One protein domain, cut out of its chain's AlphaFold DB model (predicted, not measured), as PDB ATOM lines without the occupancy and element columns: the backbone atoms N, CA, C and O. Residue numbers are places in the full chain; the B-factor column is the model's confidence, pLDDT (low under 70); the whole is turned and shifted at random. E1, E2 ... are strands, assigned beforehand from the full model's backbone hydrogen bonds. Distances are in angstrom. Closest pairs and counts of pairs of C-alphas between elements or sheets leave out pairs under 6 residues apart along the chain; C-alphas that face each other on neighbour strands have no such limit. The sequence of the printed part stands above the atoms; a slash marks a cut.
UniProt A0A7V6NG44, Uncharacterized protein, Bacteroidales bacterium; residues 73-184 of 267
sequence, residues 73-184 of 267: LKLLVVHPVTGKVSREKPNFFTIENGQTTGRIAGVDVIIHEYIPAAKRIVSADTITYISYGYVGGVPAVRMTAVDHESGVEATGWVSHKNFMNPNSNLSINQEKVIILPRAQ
ATOM      1  N   LEU A  73      -5.725  36.889  35.499       89.00
ATOM      2  CA  LEU A  73      -5.602  38.305  35.809       89.00
ATOM      3  C   LEU A  73      -4.327  38.874  35.201       89.00
ATOM      4  O   LEU A  73      -3.290  38.218  35.183       89.00
ATOM      5  N   LYS A  74      -4.402  40.114  34.724       91.44
ATOM      6  CA  LYS A  74      -3.279  40.797  34.082       91.44
ATOM      7  C   LYS A  74      -3.033  42.125  34.766       91.44
ATOM      8  O   LYS A  74      -3.971  42.898  34.890       91.44
ATOM      9  N   LEU A  75      -1.800  42.398  35.164       92.31
ATOM     10  CA  LEU A  75      -1.346  43.713  35.605       92.31
ATOM     11  C   LEU A  75      -0.990  44.565  34.396       92.31
ATOM     12  O   LEU A  75      -0.380  44.065  33.450       92.31
ATOM     13  N   LEU A  76      -1.366  45.839  34.443       94.06
ATOM     14  CA  LEU A  76      -1.093  46.816  33.393       94.06
ATOM     15  C   LEU A  76      -0.453  48.061  33.998       94.06
ATOM     16  O   LEU A  76      -0.874  48.509  35.063       94.06
ATOM     17  N   VAL A  77       0.494  48.655  33.274       93.81
ATOM     18  CA  VAL A  77       0.984  50.010  33.557       93.81
ATOM     19  C   VAL A  77       0.182  50.994  32.717       93.81
ATOM     20  O   VAL A  77       0.063  50.835  31.499       93.81
ATOM     21  N   VAL A  78      -0.377  52.009  33.366       94.31
ATOM     22  CA  VAL A  78      -1.167  53.066  32.734       94.31
ATOM     23  C   VAL A  78      -0.660  54.437  33.142       94.31
ATOM     24  O   VAL A  78      -0.127  54.622  34.236       94.31
ATOM     25  N   HIS A  79      -0.890  55.417  32.276       92.75
ATOM     26  CA  HIS A  79      -0.644  56.810  32.614       92.75
ATOM     27  C   HIS A  79      -1.741  57.334  33.563       92.75
ATOM     28  O   HIS A  79      -2.917  57.253  33.193       92.75
ATOM     29  N   PRO A  80      -1.410  57.939  34.723       90.25
ATOM     30  CA  PRO A  80      -2.404  58.336  35.728       90.25
ATOM     31  C   PRO A  80      -3.473  59.297  35.194       90.25
ATOM     32  O   PRO A  80      -4.653  59.130  35.476       90.25
ATOM     33  N   VAL A  81      -3.061  60.294  34.398       89.12
ATOM     34  CA  VAL A  81      -3.966  61.321  33.848       89.12
ATOM     35  C   VAL A  81      -4.750  60.839  32.623       89.12
ATOM     36  O   VAL A  81      -5.961  61.016  32.554       89.12
ATOM     37  N   THR A  82      -4.080  60.248  31.626       89.94
ATOM     38  CA  THR A  82      -4.739  59.888  30.356       89.94
ATOM     39  C   THR A  82      -5.420  58.520  30.384       89.94
ATOM     40  O   THR A  82      -6.189  58.211  29.474       89.94
ATOM     41  N   GLY A  83      -5.106  57.672  31.369       87.69
ATOM     42  CA  GLY A  83      -5.595  56.294  31.464       87.69
ATOM     43  C   GLY A  83      -5.106  55.370  30.343       87.69
ATOM     44  O   GLY A  83      -5.561  54.232  30.241       87.69
ATOM     45  N   LYS A  84      -4.198  55.835  29.474       91.88
ATOM     46  CA  LYS A  84      -3.669  55.030  28.371       91.88
ATOM     47  C   LYS A  84      -2.727  53.961  28.916       91.88
ATOM     48  O   LYS A  84      -1.826  54.263  29.693       91.88
ATOM     49  N   VAL A  85      -2.934  52.727  28.466       91.56
ATOM     50  CA  VAL A  85      -2.038  51.598  28.743       91.56
ATOM     51  C   VAL A  85      -0.705  51.829  28.041       91.56
ATOM     52  O   VAL A  85      -0.684  52.236  26.873       91.56
ATOM     53  N   SER A  86       0.395  51.564  28.747       90.06
ATOM     54  CA  SER A  86       1.734  51.643  28.170       90.06
ATOM     55  C   SER A  86       1.858  50.712  26.960       90.06
ATOM     56  O   SER A  86       1.322  49.601  26.928       90.06
ATOM     57  N   ARG A  87       2.547  51.193  25.922       88.69
ATOM     58  CA  ARG A  87       2.792  50.440  24.682       88.69
ATOM     59  C   ARG A  87       4.092  49.639  24.728       88.69
ATOM     60  O   ARG A  87       4.332  48.841  23.824       88.69
ATOM     61  N   GLU A  88       4.910  49.853  25.751       87.94
ATOM     62  CA  GLU A  88       6.167  49.140  25.944       87.94
ATOM     63  C   GLU A  88       5.925  47.655  26.189       87.94
ATOM     64  O   GLU A  88       5.024  47.276  26.934       87.94
ATOM     65  N   LYS A  89       6.728  46.802  25.550       86.50
ATOM     66  CA  LYS A  89       6.627  45.350  25.710       86.50
ATOM     67  C   LYS A  89       7.604  44.860  26.785       86.50
ATOM     68  O   LYS A  89       8.755  45.286  26.763       86.50
ATOM     69  N   PRO A  90       7.201  43.910  27.644       87.31
ATOM     70  CA  PRO A  90       5.838  43.391  27.812       87.31
ATOM     71  C   PRO A  90       4.899  44.451  28.415       87.31
ATOM     72  O   PRO A  90       5.245  45.114  29.386       87.31
ATOM     73  N   ASN A  91       3.702  44.604  27.844       87.38
ATOM     74  CA  ASN A  91       2.726  45.623  28.262       87.38
ATOM     75  C   ASN A  91       1.751  45.125  29.340       87.38
ATOM     76  O   ASN A  91       0.947  45.900  29.855       87.38
ATOM     77  N   PHE A  92       1.799  43.831  29.661       88.94
ATOM     78  CA  PHE A  92       1.034  43.220  30.736       88.94
ATOM     79  C   PHE A  92       1.830  42.103  31.407       88.94
ATOM     80  O   PHE A  92       2.694  41.490  30.779       88.94
ATOM     81  N   PHE A  93       1.481  41.803  32.654       89.56
ATOM     82  CA  PHE A  93       1.980  40.641  33.384       89.56
ATOM     83  C   PHE A  93       0.809  39.806  33.867       89.56
ATOM     84  O   PHE A  93      -0.089  40.327  34.524       89.56
ATOM     85  N   THR A  94       0.798  38.528  33.509       89.56
ATOM     86  CA  THR A  94      -0.257  37.608  33.921       89.56
ATOM     87  C   THR A  94       0.064  37.057  35.303       89.56
ATOM     88  O   THR A  94       1.169  36.586  35.539       89.56
ATOM     89  N   ILE A  95      -0.904  37.106  36.212       86.25
ATOM     90  CA  ILE A  95      -0.785  36.503  37.537       86.25
ATOM     91  C   ILE A  95      -1.255  35.056  37.422       86.25
ATOM     92  O   ILE A  95      -2.453  34.796  37.293       86.25
ATOM     93  N   GLU A  96      -0.307  34.127  37.456       81.56
ATOM     94  CA  GLU A  96      -0.554  32.686  37.496       81.56
ATOM     95  C   GLU A  96      -0.020  32.089  38.803       81.56
ATOM     96  O   GLU A  96       0.887  32.640  39.434       81.56
ATOM     97  N   ASN A  97      -0.588  30.956  39.224       65.44
ATOM     98  CA  ASN A  97      -0.166  30.266  40.441       65.44
ATOM     99  C   ASN A  97       1.323  29.886  40.347       65.44
ATOM    100  O   ASN A  97       1.686  28.987  39.594       65.44
ATOM    101  N   GLY A  98       2.168  30.564  41.129       66.88
ATOM    102  CA  GLY A  98       3.606  30.297  41.232       66.88
ATOM    103  C   GLY A  98       4.520  31.360  40.614       66.88
ATOM    104  O   GLY A  98       5.716  31.338  40.897       66.88
ATOM    105  N   GLN A  99       3.998  32.316  39.834       73.69
ATOM    106  CA  GLN A  99       4.814  33.412  39.305       73.69
ATOM    107  C   GLN A  99       4.830  34.596  40.277       73.69
ATOM    108  O   GLN A  99       3.844  35.316  40.424       73.69
ATOM    109  N   THR A 100       5.964  34.800  40.943       81.44
ATOM    110  CA  THR A 100       6.140  35.861  41.948       81.44
ATOM    111  C   THR A 100       6.895  37.072  41.419       81.44
ATOM    112  O   THR A 100       6.846  38.126  42.039       81.44
ATOM    113  N   THR A 101       7.573  36.969  40.277       87.50
ATOM    114  CA  THR A 101       8.345  38.075  39.702       87.50
ATOM    115  C   THR A 101       8.131  38.205  38.199       87.50
ATOM    116  O   THR A 101       7.895  37.225  37.483       87.50
ATOM    117  N   GLY A 102       8.221  39.436  37.703       88.12
ATOM    118  CA  GLY A 102       8.217  39.722  36.275       88.12
ATOM    119  C   GLY A 102       8.480  41.182  35.965       88.12
ATOM    120  O   GLY A 102       8.744  41.982  36.854       88.12
ATOM    121  N   ARG A 103       8.398  41.524  34.682       89.81
ATOM    122  CA  ARG A 103       8.629  42.878  34.178       89.81
ATOM    123  C   ARG A 103       7.426  43.334  33.363       89.81
ATOM    124  O   ARG A 103       6.889  42.532  32.600       89.81
ATOM    125  N   ILE A 104       7.019  44.595  33.511       92.12
ATOM    126  CA  ILE A 104       5.963  45.258  32.727       92.12
ATOM    127  C   ILE A 104       6.358  46.691  32.402       92.12
ATOM    128  O   ILE A 104       6.605  47.466  33.311       92.12
ATOM    129  N   ALA A 105       6.389  47.057  31.119       89.00
ATOM    130  CA  ALA A 105       6.637  48.431  30.663       89.00
ATOM    131  C   ALA A 105       7.781  49.153  31.420       89.00
ATOM    132  O   ALA A 105       7.576  50.202  32.032       89.00
ATOM    133  N   GLY A 106       8.953  48.507  31.476       88.31
ATOM    134  CA  GLY A 106      10.140  49.039  32.158       88.31
ATOM    135  C   GLY A 106      10.129  48.947  33.691       88.31
ATOM    136  O   GLY A 106      11.083  49.387  34.320       88.31
ATOM    137  N   VAL A 107       9.096  48.359  34.298       92.19
ATOM    138  CA  VAL A 107       8.955  48.199  35.752       92.19
ATOM    139  C   VAL A 107       9.131  46.736  36.144       92.19
ATOM    140  O   VAL A 107       8.438  45.861  35.618       92.19
ATOM    141  N   ASP A 108      10.026  46.469  37.089       92.69
ATOM    142  CA  ASP A 108      10.179  45.161  37.718       92.69
ATOM    143  C   ASP A 108       9.153  45.009  38.846       92.69
ATOM    144  O   ASP A 108       9.035  45.864  39.722       92.69
ATOM    145  N   VAL A 109       8.374  43.931  38.805       92.56
ATOM    146  CA  VAL A 109       7.268  43.660  39.726       92.56
ATOM    147  C   VAL A 109       7.564  42.398  40.517       92.56
ATOM    148  O   VAL A 109       7.878  41.350  39.949       92.56
ATOM    149  N   ILE A 110       7.409  42.501  41.832       92.88
ATOM    150  CA  ILE A 110       7.559  41.416  42.797       92.88
ATOM    151  C   ILE A 110       6.233  41.276  43.542       92.88
ATOM    152  O   ILE A 110       5.814  42.181  44.259       92.88
ATOM    153  N   ILE A 111       5.557  40.149  43.355       92.69
ATOM    154  CA  ILE A 111       4.317  39.786  44.037       92.69
ATOM    155  C   ILE A 111       4.671  39.097  45.349       92.69
ATOM    156  O   ILE A 111       5.275  38.025  45.359       92.69
ATOM    157  N   HIS A 112       4.242  39.706  46.449       91.50
ATOM    158  CA  HIS A 112       4.410  39.162  47.798       91.50
ATOM    159  C   HIS A 112       3.234  38.288  48.201       91.50
ATOM    160  O   HIS A 112       3.405  37.258  48.844       91.50
ATOM    161  N   GLU A 113       2.027  38.714  47.835       90.25
ATOM    162  CA  GLU A 113       0.797  38.062  48.257       90.25
ATOM    163  C   GLU A 113      -0.278  38.216  47.183       90.25
ATOM    164  O   GLU A 113      -0.491  39.307  46.647       90.25
ATOM    165  N   TYR A 114      -0.973  37.121  46.881       89.56
ATOM    166  CA  TYR A 114      -2.125  37.109  45.991       89.56
ATOM    167  C   TYR A 114      -3.318  36.485  46.709       89.56
ATOM    168  O   TYR A 114      -3.277  35.324  47.112       89.56
ATOM    169  N   ILE A 115      -4.391  37.264  46.844       88.50
ATOM    170  CA  ILE A 115      -5.647  36.831  47.449       88.50
ATOM    171  C   ILE A 115      -6.716  36.847  46.344       88.50
ATOM    172  O   ILE A 115      -7.143  37.933  45.945       88.50
ATOM    173  N   PRO A 116      -7.169  35.682  45.836       84.44
ATOM    174  CA  PRO A 116      -8.127  35.612  44.725       84.44
ATOM    175  C   PRO A 116      -9.485  36.257  45.021       84.44
ATOM    176  O   PRO A 116     -10.086  36.866  44.137       84.44
ATOM    177  N   ALA A 117      -9.958  36.141  46.261       84.94
ATOM    178  CA  ALA A 117     -11.199  36.736  46.735       84.94
ATOM    179  C   ALA A 117     -10.914  37.480  48.041       84.94
ATOM    180  O   ALA A 117     -10.806  36.867  49.099       84.94
ATOM    181  N   ALA A 118     -10.736  38.797  47.958       84.88
ATOM    182  CA  ALA A 118     -10.357  39.633  49.085       84.88
ATOM    183  C   ALA A 118     -11.423  40.677  49.430       84.88
ATOM    184  O   ALA A 118     -12.158  41.162  48.563       84.88
ATOM    185  N   LYS A 119     -11.465  41.065  50.704       84.62
ATOM    186  CA  LYS A 119     -12.232  42.212  51.198       84.62
ATOM    187  C   LYS A 119     -11.276  43.314  51.621       84.62
ATOM    188  O   LYS A 119     -10.319  43.055  52.352       84.62
ATOM    189  N   ARG A 120     -11.558  44.542  51.183       85.31
ATOM    190  CA  ARG A 120     -10.801  45.727  51.584       85.31
ATOM    191  C   ARG A 120     -11.184  46.114  53.010       85.31
ATOM    192  O   ARG A 120     -12.355  46.365  53.294       85.31
ATOM    193  N   ILE A 121     -10.195  46.200  53.891       84.25
ATOM    194  CA  ILE A 121     -10.335  46.727  55.248       84.25
ATOM    195  C   ILE A 121      -9.561  48.036  55.315       84.25
ATOM    196  O   ILE A 121      -8.353  48.078  55.084       84.25
ATOM    197  N   VAL A 122     -10.278  49.112  55.624       82.25
ATOM    198  CA  VAL A 122      -9.678  50.414  55.906       82.25
ATOM    199  C   VAL A 122      -9.550  50.528  57.418       82.25
ATOM    200  O   VAL A 122     -10.556  50.627  58.116       82.25
ATOM    201  N   SER A 123      -8.318  50.455  57.912       79.06
ATOM    202  CA  SER A 123      -7.972  50.892  59.268       79.06
ATOM    203  C   SER A 123      -7.523  52.353  59.221       79.06
ATOM    204  O   SER A 123      -7.270  52.865  58.132       79.06
ATOM    205  N   ALA A 124      -7.433  53.017  60.379       70.00
ATOM    206  CA  ALA A 124      -7.196  54.462  60.491       70.00
ATOM    207  C   ALA A 124      -6.101  54.999  59.542       70.00
ATOM    208  O   ALA A 124      -6.337  56.001  58.876       70.00
ATOM    209  N   ASP A 125      -4.987  54.268  59.393       72.75
ATOM    210  CA  ASP A 125      -3.841  54.702  58.579       72.75
ATOM    211  C   ASP A 125      -3.443  53.720  57.462       72.75
ATOM    212  O   ASP A 125      -2.510  53.982  56.703       72.75
ATOM    213  N   THR A 126      -4.108  52.564  57.341       76.44
ATOM    214  CA  THR A 126      -3.691  51.506  56.401       76.44
ATOM    215  C   THR A 126      -4.854  50.808  55.707       76.44
ATOM    216  O   THR A 126      -5.888  50.489  56.298       76.44
ATOM    217  N   ILE A 127      -4.650  50.528  54.418       79.75
ATOM    218  CA  ILE A 127      -5.536  49.692  53.609       79.75
ATOM    219  C   ILE A 127      -4.936  48.292  53.577       79.75
ATOM    220  O   ILE A 127      -3.819  48.094  53.098       79.75
ATOM    221  N   THR A 128      -5.691  47.319  54.071       84.00
ATOM    222  CA  THR A 128      -5.314  45.906  54.048       84.00
ATOM    223  C   THR A 128      -6.380  45.091  53.336       84.00
ATOM    224  O   THR A 128      -7.536  45.506  53.215       84.00
ATOM    225  N   TYR A 129      -5.976  43.936  52.823       84.19
ATOM    226  CA  TYR A 129      -6.863  42.991  52.168       84.19
ATOM    227  C   TYR A 129      -6.779  41.669  52.908       84.19
ATOM    228  O   TYR A 129      -5.689  41.191  53.204       84.19
ATOM    229  N   ILE A 130      -7.937  41.098  53.216       84.56
ATOM    230  CA  ILE A 130      -8.034  39.778  53.837       84.56
ATOM    231  C   ILE A 130      -8.827  38.845  52.938       84.56
ATOM    232  O   ILE A 130      -9.699  39.299  52.190       84.56
ATOM    233  N   SER A 131      -8.553  37.545  53.037       82.62
ATOM    234  CA  SER A 131      -9.332  36.530  52.331       82.62
ATOM    235  C   SER A 131     -10.803  36.601  52.745       82.62
ATOM    236  O   SER A 131     -11.144  36.610  53.928       82.62
ATOM    237  N   TYR A 132     -11.673  36.684  51.747       76.88
ATOM    238  CA  TYR A 132     -13.117  36.762  51.877       76.88
ATOM    239  C   TYR A 132     -13.707  35.623  51.048       76.88
ATOM    240  O   TYR A 132     -13.884  35.746  49.841       76.88
ATOM    241  N   GLY A 133     -13.971  34.487  51.695       61.19
ATOM    242  CA  GLY A 133     -14.417  33.245  51.046       61.19
ATOM    243  C   GLY A 133     -15.855  33.251  50.512       61.19
ATOM    244  O   GLY A 133     -16.437  32.184  50.354       61.19
ATOM    245  N   TYR A 134     -16.448  34.423  50.270       61.81
ATOM    246  CA  TYR A 134     -17.837  34.589  49.837       61.81
ATOM    247  C   TYR A 134     -17.949  35.418  48.552       61.81
ATOM    248  O   TYR A 134     -17.046  36.171  48.176       61.81
ATOM    249  N   VAL A 135     -19.112  35.302  47.906       58.47
ATOM    250  CA  VAL A 135     -19.521  36.098  46.740       58.47
ATOM    251  C   VAL A 135     -19.341  37.594  47.037       58.47
ATOM    252  O   VAL A 135     -19.807  38.097  48.059       58.47
ATOM    253  N   GLY A 136     -18.633  38.307  46.154       63.41
ATOM    254  CA  GLY A 136     -18.352  39.745  46.281       63.41
ATOM    255  C   GLY A 136     -16.917  40.115  46.686       63.41
ATOM    256  O   GLY A 136     -16.589  41.306  46.704       63.41
ATOM    257  N   GLY A 137     -16.051  39.134  46.972       75.56
ATOM    258  CA  GLY A 137     -14.607  39.357  47.093       75.56
ATOM    259  C   GLY A 137     -13.978  39.766  45.756       75.56
ATOM    260  O   GLY A 137     -14.380  39.278  44.700       75.56
ATOM    261  N   VAL A 138     -12.991  40.664  45.794       83.69
ATOM    262  CA  VAL A 138     -12.201  41.053  44.613       83.69
ATOM    263  C   VAL A 138     -10.780  40.517  44.729       83.69
ATOM    264  O   VAL A 138     -10.223  40.554  45.823       83.69
ATOM    265  N   PRO A 139     -10.153  40.049  43.640       87.31
ATOM    266  CA  PRO A 139      -8.741  39.732  43.643       87.31
ATOM    267  C   PRO A 139      -7.920  40.953  44.046       87.31
ATOM    268  O   PRO A 139      -8.084  42.047  43.491       87.31
ATOM    269  N   ALA A 140      -7.031  40.734  45.006       90.19
ATOM    270  CA  ALA A 140      -6.101  41.724  45.512       90.19
ATOM    271  C   ALA A 140      -4.686  41.156  45.495       90.19
ATOM    272  O   ALA A 140      -4.460  39.981  45.795       90.19
ATOM    273  N   VAL A 141      -3.736  42.004  45.120       91.62
ATOM    274  CA  VAL A 141      -2.335  41.626  44.952       91.62
ATOM    275  C   VAL A 141      -1.488  42.625  45.715       91.62
ATOM    276  O   VAL A 141      -1.569  43.825  45.451       91.62
ATOM    277  N   ARG A 142      -0.670  42.144  46.646       92.38
ATOM    278  CA  ARG A 142       0.360  42.956  47.289       92.38
ATOM    279  C   ARG A 142       1.644  42.807  46.498       92.38
ATOM    280  O   ARG A 142       2.147  41.694  46.345       92.38
ATOM    281  N   MET A 143       2.175  43.921  46.013       93.50
ATOM    282  CA  MET A 143       3.374  43.911  45.187       93.50
ATOM    283  C   MET A 143       4.303  45.077  45.499       93.50
ATOM    284  O   MET A 143       3.871  46.123  45.990       93.50
ATOM    285  N   THR A 144       5.567  44.874  45.161       94.31
ATOM    286  CA  THR A 144       6.583  45.913  45.028       94.31
ATOM    287  C   THR A 144       6.873  46.108  43.549       94.31
ATOM    288  O   THR A 144       7.011  45.138  42.806       94.31
ATOM    289  N   ALA A 145       6.942  47.362  43.129       93.81
ATOM    290  CA  ALA A 145       7.232  47.777  41.772       93.81
ATOM    291  C   ALA A 145       8.458  48.692  41.782       93.81
ATOM    292  O   ALA A 145       8.474  49.677  42.517       93.81
ATOM    293  N   VAL A 146       9.462  48.369  40.971       93.75
ATOM    294  CA  VAL A 146      10.701  49.140  40.828       93.75
ATOM    295  C   VAL A 146      10.805  49.613  39.387       93.75
ATOM    296  O   VAL A 146      10.897  48.802  38.466       93.75
ATOM    297  N   ASP A 147      10.750  50.924  39.174       91.88
ATOM    298  CA  ASP A 147      10.935  51.503  37.844       91.88
ATOM    299  C   ASP A 147      12.417  51.477  37.464       91.88
ATOM    300  O   ASP A 147      13.256  52.047  38.158       91.88
ATOM    301  N   HIS A 148      12.747  50.825  36.353       85.81
ATOM    302  CA  HIS A 148      14.135  50.638  35.935       85.81
ATOM    303  C   HIS A 148      14.800  51.948  35.485       85.81
ATOM    304  O   HIS A 148      16.018  52.081  35.561       85.81
ATOM    305  N   GLU A 149      14.019  52.910  34.991       84.94
ATOM    306  CA  GLU A 149      14.549  54.188  34.503       84.94
ATOM    307  C   GLU A 149      14.822  55.166  35.646       84.94
ATOM    308  O   GLU A 149      15.884  55.784  35.693       84.94
ATOM    309  N   SER A 150      13.868  55.307  36.568       85.38
ATOM    310  CA  SER A 150      13.966  56.266  37.671       85.38
ATOM    311  C   SER A 150      14.552  55.677  38.957       85.38
ATOM    312  O   SER A 150      14.931  56.433  39.850       85.38
ATOM    313  N   GLY A 151      14.620  54.347  39.080       86.69
ATOM    314  CA  GLY A 151      15.023  53.651  40.305       86.69
ATOM    315  C   GLY A 151      14.013  53.772  41.451       86.69
ATOM    316  O   GLY A 151      14.310  53.357  42.569       86.69
ATOM    317  N   VAL A 152      12.834  54.356  41.206       90.38
ATOM    318  CA  VAL A 152      11.806  54.558  42.230       90.38
ATOM    319  C   VAL A 152      11.129  53.232  42.552       90.38
ATOM    320  O   VAL A 152      10.636  52.533  41.665       90.38
ATOM    321  N   GLU A 153      11.069  52.923  43.843       93.06
ATOM    322  CA  GLU A 153      10.366  51.768  44.382       93.06
ATOM    323  C   GLU A 153       9.031  52.192  45.006       93.06
ATOM    324  O   GLU A 153       8.961  53.136  45.796       93.06
ATOM    325  N   ALA A 154       7.965  51.463  44.682       93.00
ATOM    326  CA  ALA A 154       6.648  51.621  45.282       93.00
ATOM    327  C   ALA A 154       6.110  50.259  45.730       93.00
ATOM    328  O   ALA A 154       6.104  49.299  44.963       93.00
ATOM    329  N   THR A 155       5.612  50.175  46.963       94.00
ATOM    330  CA  THR A 155       5.029  48.944  47.518       94.00
ATOM    331  C   THR A 155       3.602  49.194  47.979       94.00
ATOM    332  O   THR A 155       3.335  50.160  48.693       94.00
ATOM    333  N   GLY A 156       2.671  48.313  47.608       92.00
ATOM    334  CA  GLY A 156       1.274  48.456  48.008       92.00
ATOM    335  C   GLY A 156       0.344  47.376  47.470       92.00
ATOM    336  O   GLY A 156       0.766  46.397  46.853       92.00
ATOM    337  N   TRP A 157      -0.949  47.564  47.736       92.44
ATOM    338  CA  TRP A 157      -2.016  46.689  47.262       92.44
ATOM    339  C   TRP A 157      -2.622  47.206  45.961       92.44
ATOM    340  O   TRP A 157      -2.964  48.385  45.845       92.44
ATOM    341  N   VAL A 158      -2.843  46.297  45.017       92.69
ATOM    342  CA  VAL A 158      -3.554  46.562  43.768       92.69
ATOM    343  C   VAL A 158      -4.789  45.669  43.702       92.69
ATOM    344  O   VAL A 158      -4.694  44.449  43.845       92.69
ATOM    345  N   SER A 159      -5.959  46.271  43.494       90.81
ATOM    346  CA  SER A 159      -7.230  45.562  43.328       90.81
ATOM    347  C   SER A 159      -8.151  46.317  42.375       90.81
ATOM    348  O   SER A 159      -8.156  47.552  42.337       90.81
ATOM    349  N   HIS A 160      -9.004  45.591  41.656       86.50
ATOM    350  CA  HIS A 160     -10.070  46.238  40.894       86.50
ATOM    351  C   HIS A 160     -11.211  46.702  41.810       86.50
ATOM    352  O   HIS A 160     -11.366  46.221  42.934       86.50
ATOM    353  N   LYS A 161     -12.016  47.648  41.314       84.62
ATOM    354  CA  LYS A 161     -13.224  48.141  41.988       84.62
ATOM    355  C   LYS A 161     -14.396  47.191  41.762       84.62
ATOM    356  O   LYS A 161     -14.628  46.775  40.630       84.62
ATOM    357  N   ASN A 162     -15.203  46.966  42.790       77.38
ATOM    358  CA  ASN A 162     -16.580  46.496  42.641       77.38
ATOM    359  C   ASN A 162     -17.539  47.381  43.458       77.38
ATOM    360  O   ASN A 162     -17.141  48.427  43.974       77.38
ATOM    361  N   PHE A 163     -18.811  46.991  43.553       75.19
ATOM    362  CA  PHE A 163     -19.813  47.741  44.316       75.19
ATOM    363  C   PHE A 163     -19.433  47.910  45.801       75.19
ATOM    364  O   PHE A 163     -19.661  48.969  46.376       75.19
ATOM    365  N   MET A 164     -18.805  46.895  46.405       75.06
ATOM    366  CA  MET A 164     -18.465  46.868  47.835       75.06
ATOM    367  C   MET A 164     -17.059  47.405  48.152       75.06
ATOM    368  O   MET A 164     -16.800  47.819  49.279       75.06
ATOM    369  N   ASN A 165     -16.139  47.388  47.185       79.06
ATOM    370  CA  ASN A 165     -14.731  47.725  47.366       79.06
ATOM    371  C   ASN A 165     -14.290  48.749  46.305       79.06
ATOM    372  O   ASN A 165     -14.337  48.446  45.110       79.06
ATOM    373  N   PRO A 166     -13.812  49.939  46.708       84.12
ATOM    374  CA  PRO A 166     -13.125  50.868  45.811       84.12
ATOM    375  C   PRO A 166     -11.904  50.235  45.125       84.12
ATOM    376  O   PRO A 166     -11.359  49.240  45.601       84.12
ATOM    377  N   ASN A 167     -11.452  50.832  44.020       85.94
ATOM    378  CA  ASN A 167     -10.198  50.426  43.383       85.94
ATOM    379  C   ASN A 167      -8.995  50.757  44.275       85.94
ATOM    380  O   ASN A 167      -8.995  51.756  44.994       85.94
ATOM    381  N   SER A 168      -7.949  49.941  44.158       90.06
ATOM    382  CA  SER A 168      -6.626  50.240  44.697       90.06
ATOM    383  C   SER A 168      -5.613  50.123  43.571       90.06
ATOM    384  O   SER A 168      -5.507  49.075  42.934       90.06
ATOM    385  N   ASN A 169      -4.900  51.213  43.313       92.88
ATOM    386  CA  ASN A 169      -3.892  51.311  42.266       92.88
ATOM    387  C   ASN A 169      -2.543  51.620  42.920       92.88
ATOM    388  O   ASN A 169      -2.503  52.319  43.934       92.88
ATOM    389  N   LEU A 170      -1.447  51.152  42.322       93.56
ATOM    390  CA  LEU A 170      -0.098  51.433  42.808       93.56
ATOM    391  C   LEU A 170       0.544  52.514  41.937       93.56
ATOM    392  O   LEU A 170       0.956  52.251  40.808       93.56
ATOM    393  N   SER A 171       0.600  53.737  42.455       92.38
ATOM    394  CA  SER A 171       1.293  54.846  41.798       92.38
ATOM    395  C   SER A 171       2.794  54.733  42.030       92.38
ATOM    396  O   SER A 171       3.226  54.706  43.179       92.38
ATOM    397  N   ILE A 172       3.574  54.685  40.952       91.44
ATOM    398  CA  ILE A 172       5.041  54.646  41.027       91.44
ATOM    399  C   ILE A 172       5.586  56.069  40.914       91.44
ATOM    400  O   ILE A 172       6.341  56.528  41.763       91.44
ATOM    401  N   ASN A 173       5.158  56.791  39.878       89.25
ATOM    402  CA  ASN A 173       5.529  58.180  39.629       89.25
ATOM    403  C   ASN A 173       4.365  58.929  38.940       89.25
ATOM    404  O   ASN A 173       3.245  58.422  38.855       89.25
ATOM    405  N   GLN A 174       4.610  60.152  38.462       87.88
ATOM    406  CA  GLN A 174       3.588  60.981  37.802       87.88
ATOM    407  C   GLN A 174       3.170  60.473  36.407       87.88
ATOM    408  O   GLN A 174       2.197  60.973  35.843       87.88
ATOM    409  N   GLU A 175       3.859  59.468  35.862       88.81
ATOM    410  CA  GLU A 175       3.645  58.941  34.510       88.81
ATOM    411  C   GLU A 175       3.213  57.468  34.491       88.81
ATOM    412  O   GLU A 175       2.573  57.033  33.534       88.81
ATOM    413  N   LYS A 176       3.515  56.699  35.544       91.31
ATOM    414  CA  LYS A 176       3.313  55.248  35.627       91.31
ATOM    415  C   LYS A 176       2.527  54.879  36.888       91.31
ATOM    416  O   LYS A 176       2.964  55.097  38.021       91.31
ATOM    417  N   VAL A 177       1.370  54.257  36.681       93.94
ATOM    418  CA  VAL A 177       0.541  53.624  37.717       93.94
ATOM    419  C   VAL A 177       0.269  52.184  37.308       93.94
ATOM    420  O   VAL A 177      -0.137  51.928  36.176       93.94
ATOM    421  N   ILE A 178       0.443  51.243  38.232       94.44
ATOM    422  CA  ILE A 178       0.030  49.855  38.037       94.44
ATOM    423  C   ILE A 178      -1.425  49.695  38.461       94.44
ATOM    424  O   ILE A 178      -1.830  50.084  39.562       94.44
ATOM    425  N   ILE A 179      -2.201  49.072  37.581       93.81
ATOM    426  CA  ILE A 179      -3.590  48.709  37.830       93.81
ATOM    427  C   ILE A 179      -3.804  47.211  37.638       93.81
ATOM    428  O   ILE A 179      -3.160  46.560  36.810       93.81
ATOM    429  N   LEU A 180      -4.781  46.691  38.375       92.31
ATOM    430  CA  LEU A 180      -5.340  45.366  38.174       92.31
ATOM    431  C   LEU A 180      -6.724  45.536  37.529       92.31
ATOM    432  O   LEU A 180      -7.683  45.836  38.239       92.31
ATOM    433  N   PRO A 181      -6.860  45.421  36.196       88.94
ATOM    434  CA  PRO A 181      -8.158  45.363  35.538       88.94
ATOM    435  C   PRO A 181      -8.994  44.164  35.999       88.94
ATOM    436  O   PRO A 181      -8.496  43.162  36.515       88.94
ATOM    437  N   ARG A 182     -10.299  44.258  35.739       83.69
ATOM    438  CA  ARG A 182     -11.241  43.160  35.940       83.69
ATOM    439  C   ARG A 182     -10.881  41.968  35.044       83.69
ATOM    440  O   ARG A 182     -10.593  42.152  33.860       83.69
ATOM    441  N   ALA A 183     -10.948  40.752  35.590       81.25
ATOM    442  CA  ALA A 183     -10.863  39.539  34.782       81.25
ATOM    443  C   ALA A 183     -12.028  39.485  33.787       81.25
ATOM    444  O   ALA A 183     -13.181  39.722  34.148       81.25
ATOM    445  N   GLN A 184     -11.727  39.165  32.533       78.44
ATOM    446  CA  GLN A 184     -12.749  39.014  31.502       78.44
ATOM    447  C   GLN A 184     -13.320  37.597  31.536       78.44
ATOM    448  O   GLN A 184     -12.576  36.625  31.687       78.44
TER     449      GLN A 184
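What this domain is: This is residues 73 to 184 of the 267 residues of an uncharacterized protein of Bacteroidales bacterium (UniProt A0A7V6NG44). A small sheet of three short strands, E2, E1 and E8, covers part of one face of a larger, strongly twisted sheet of E3 to E7, so the two make a sandwich that is only partly face to face. The long strands E4 and E6 run through the larger sheet and both bend, and the far part of E4 turns away with E5 beyond the small sheet. The printed part has 112 residues with no named helix and eight named strands, E1 to E8 in chain order; the small sheet, order E2 - E1 - E8, is antiparallel, and so are the neighbour pairs of the branched larger sheet. The class is all strand, though just 55 of the 112 residues, under half, are in named elements. The whole is compact, with a radius of gyration of the C-alphas of 13.5 A and spans of 39 by 31 by 24 A.

Where its parts are: E1, residues 73 to 78, begins at C-alpha 73 (-5.602, 38.305, 35.809) and is 15.7 A long. E2 is residues 92 to 95 and E3 residues 101 to 104. E4, residues 107 to 122, is the longest strand by residues, 27.5 A from first to last C-alpha, and bends by 102 degrees at residue 119. E5 is residues 127 to 131. E6, residues 138 to 147, measures 26.3 A and bends by 55 degrees at residue 144. E7, residues 153 to 159, measures 18.7 A. E8, residues 177 to 179, ends at C-alpha 179 (-3.590, 48.709, 37.830).

How they stand to each other: E1 pairs with E2 in a hairpin, N 75 to O 93 at 2.8 A, and with E8, N 78 to O 177 at 2.8 A. E3, E4 and E5 form a meander, each strand the antiparallel neighbour of the one before, with N 104 to O 107 at 2.8 A and N 121 to O 128 at 2.8 A. E3 and E5 lie on one side of E4, and E6 on the other side, N 110 to O 144 at 2.8 A. E6 and E7 are a hairpin, N 145 to O 154 at 2.8 A. Between the two sheets, the closest C-alphas of E7 and E8 are those of Val 158 and Ile 179, 6.3 A apart. E5 is apart from E1, E2 and E8. Residues 170 to 171 pair with residues 177 to 178 of E8, antiparallel.

The domain as a whole: The C-alphas farthest apart, those of Tyr 134 and Glu 149, are 40.8 A apart. The printed part has no cut. The links E1 to E2 and E7 to E8 are long, with 13 and 17 residues. The mean pLDDT of the printed part is 86.3, and residues 97 to 98 and 133 to 136 are under 70.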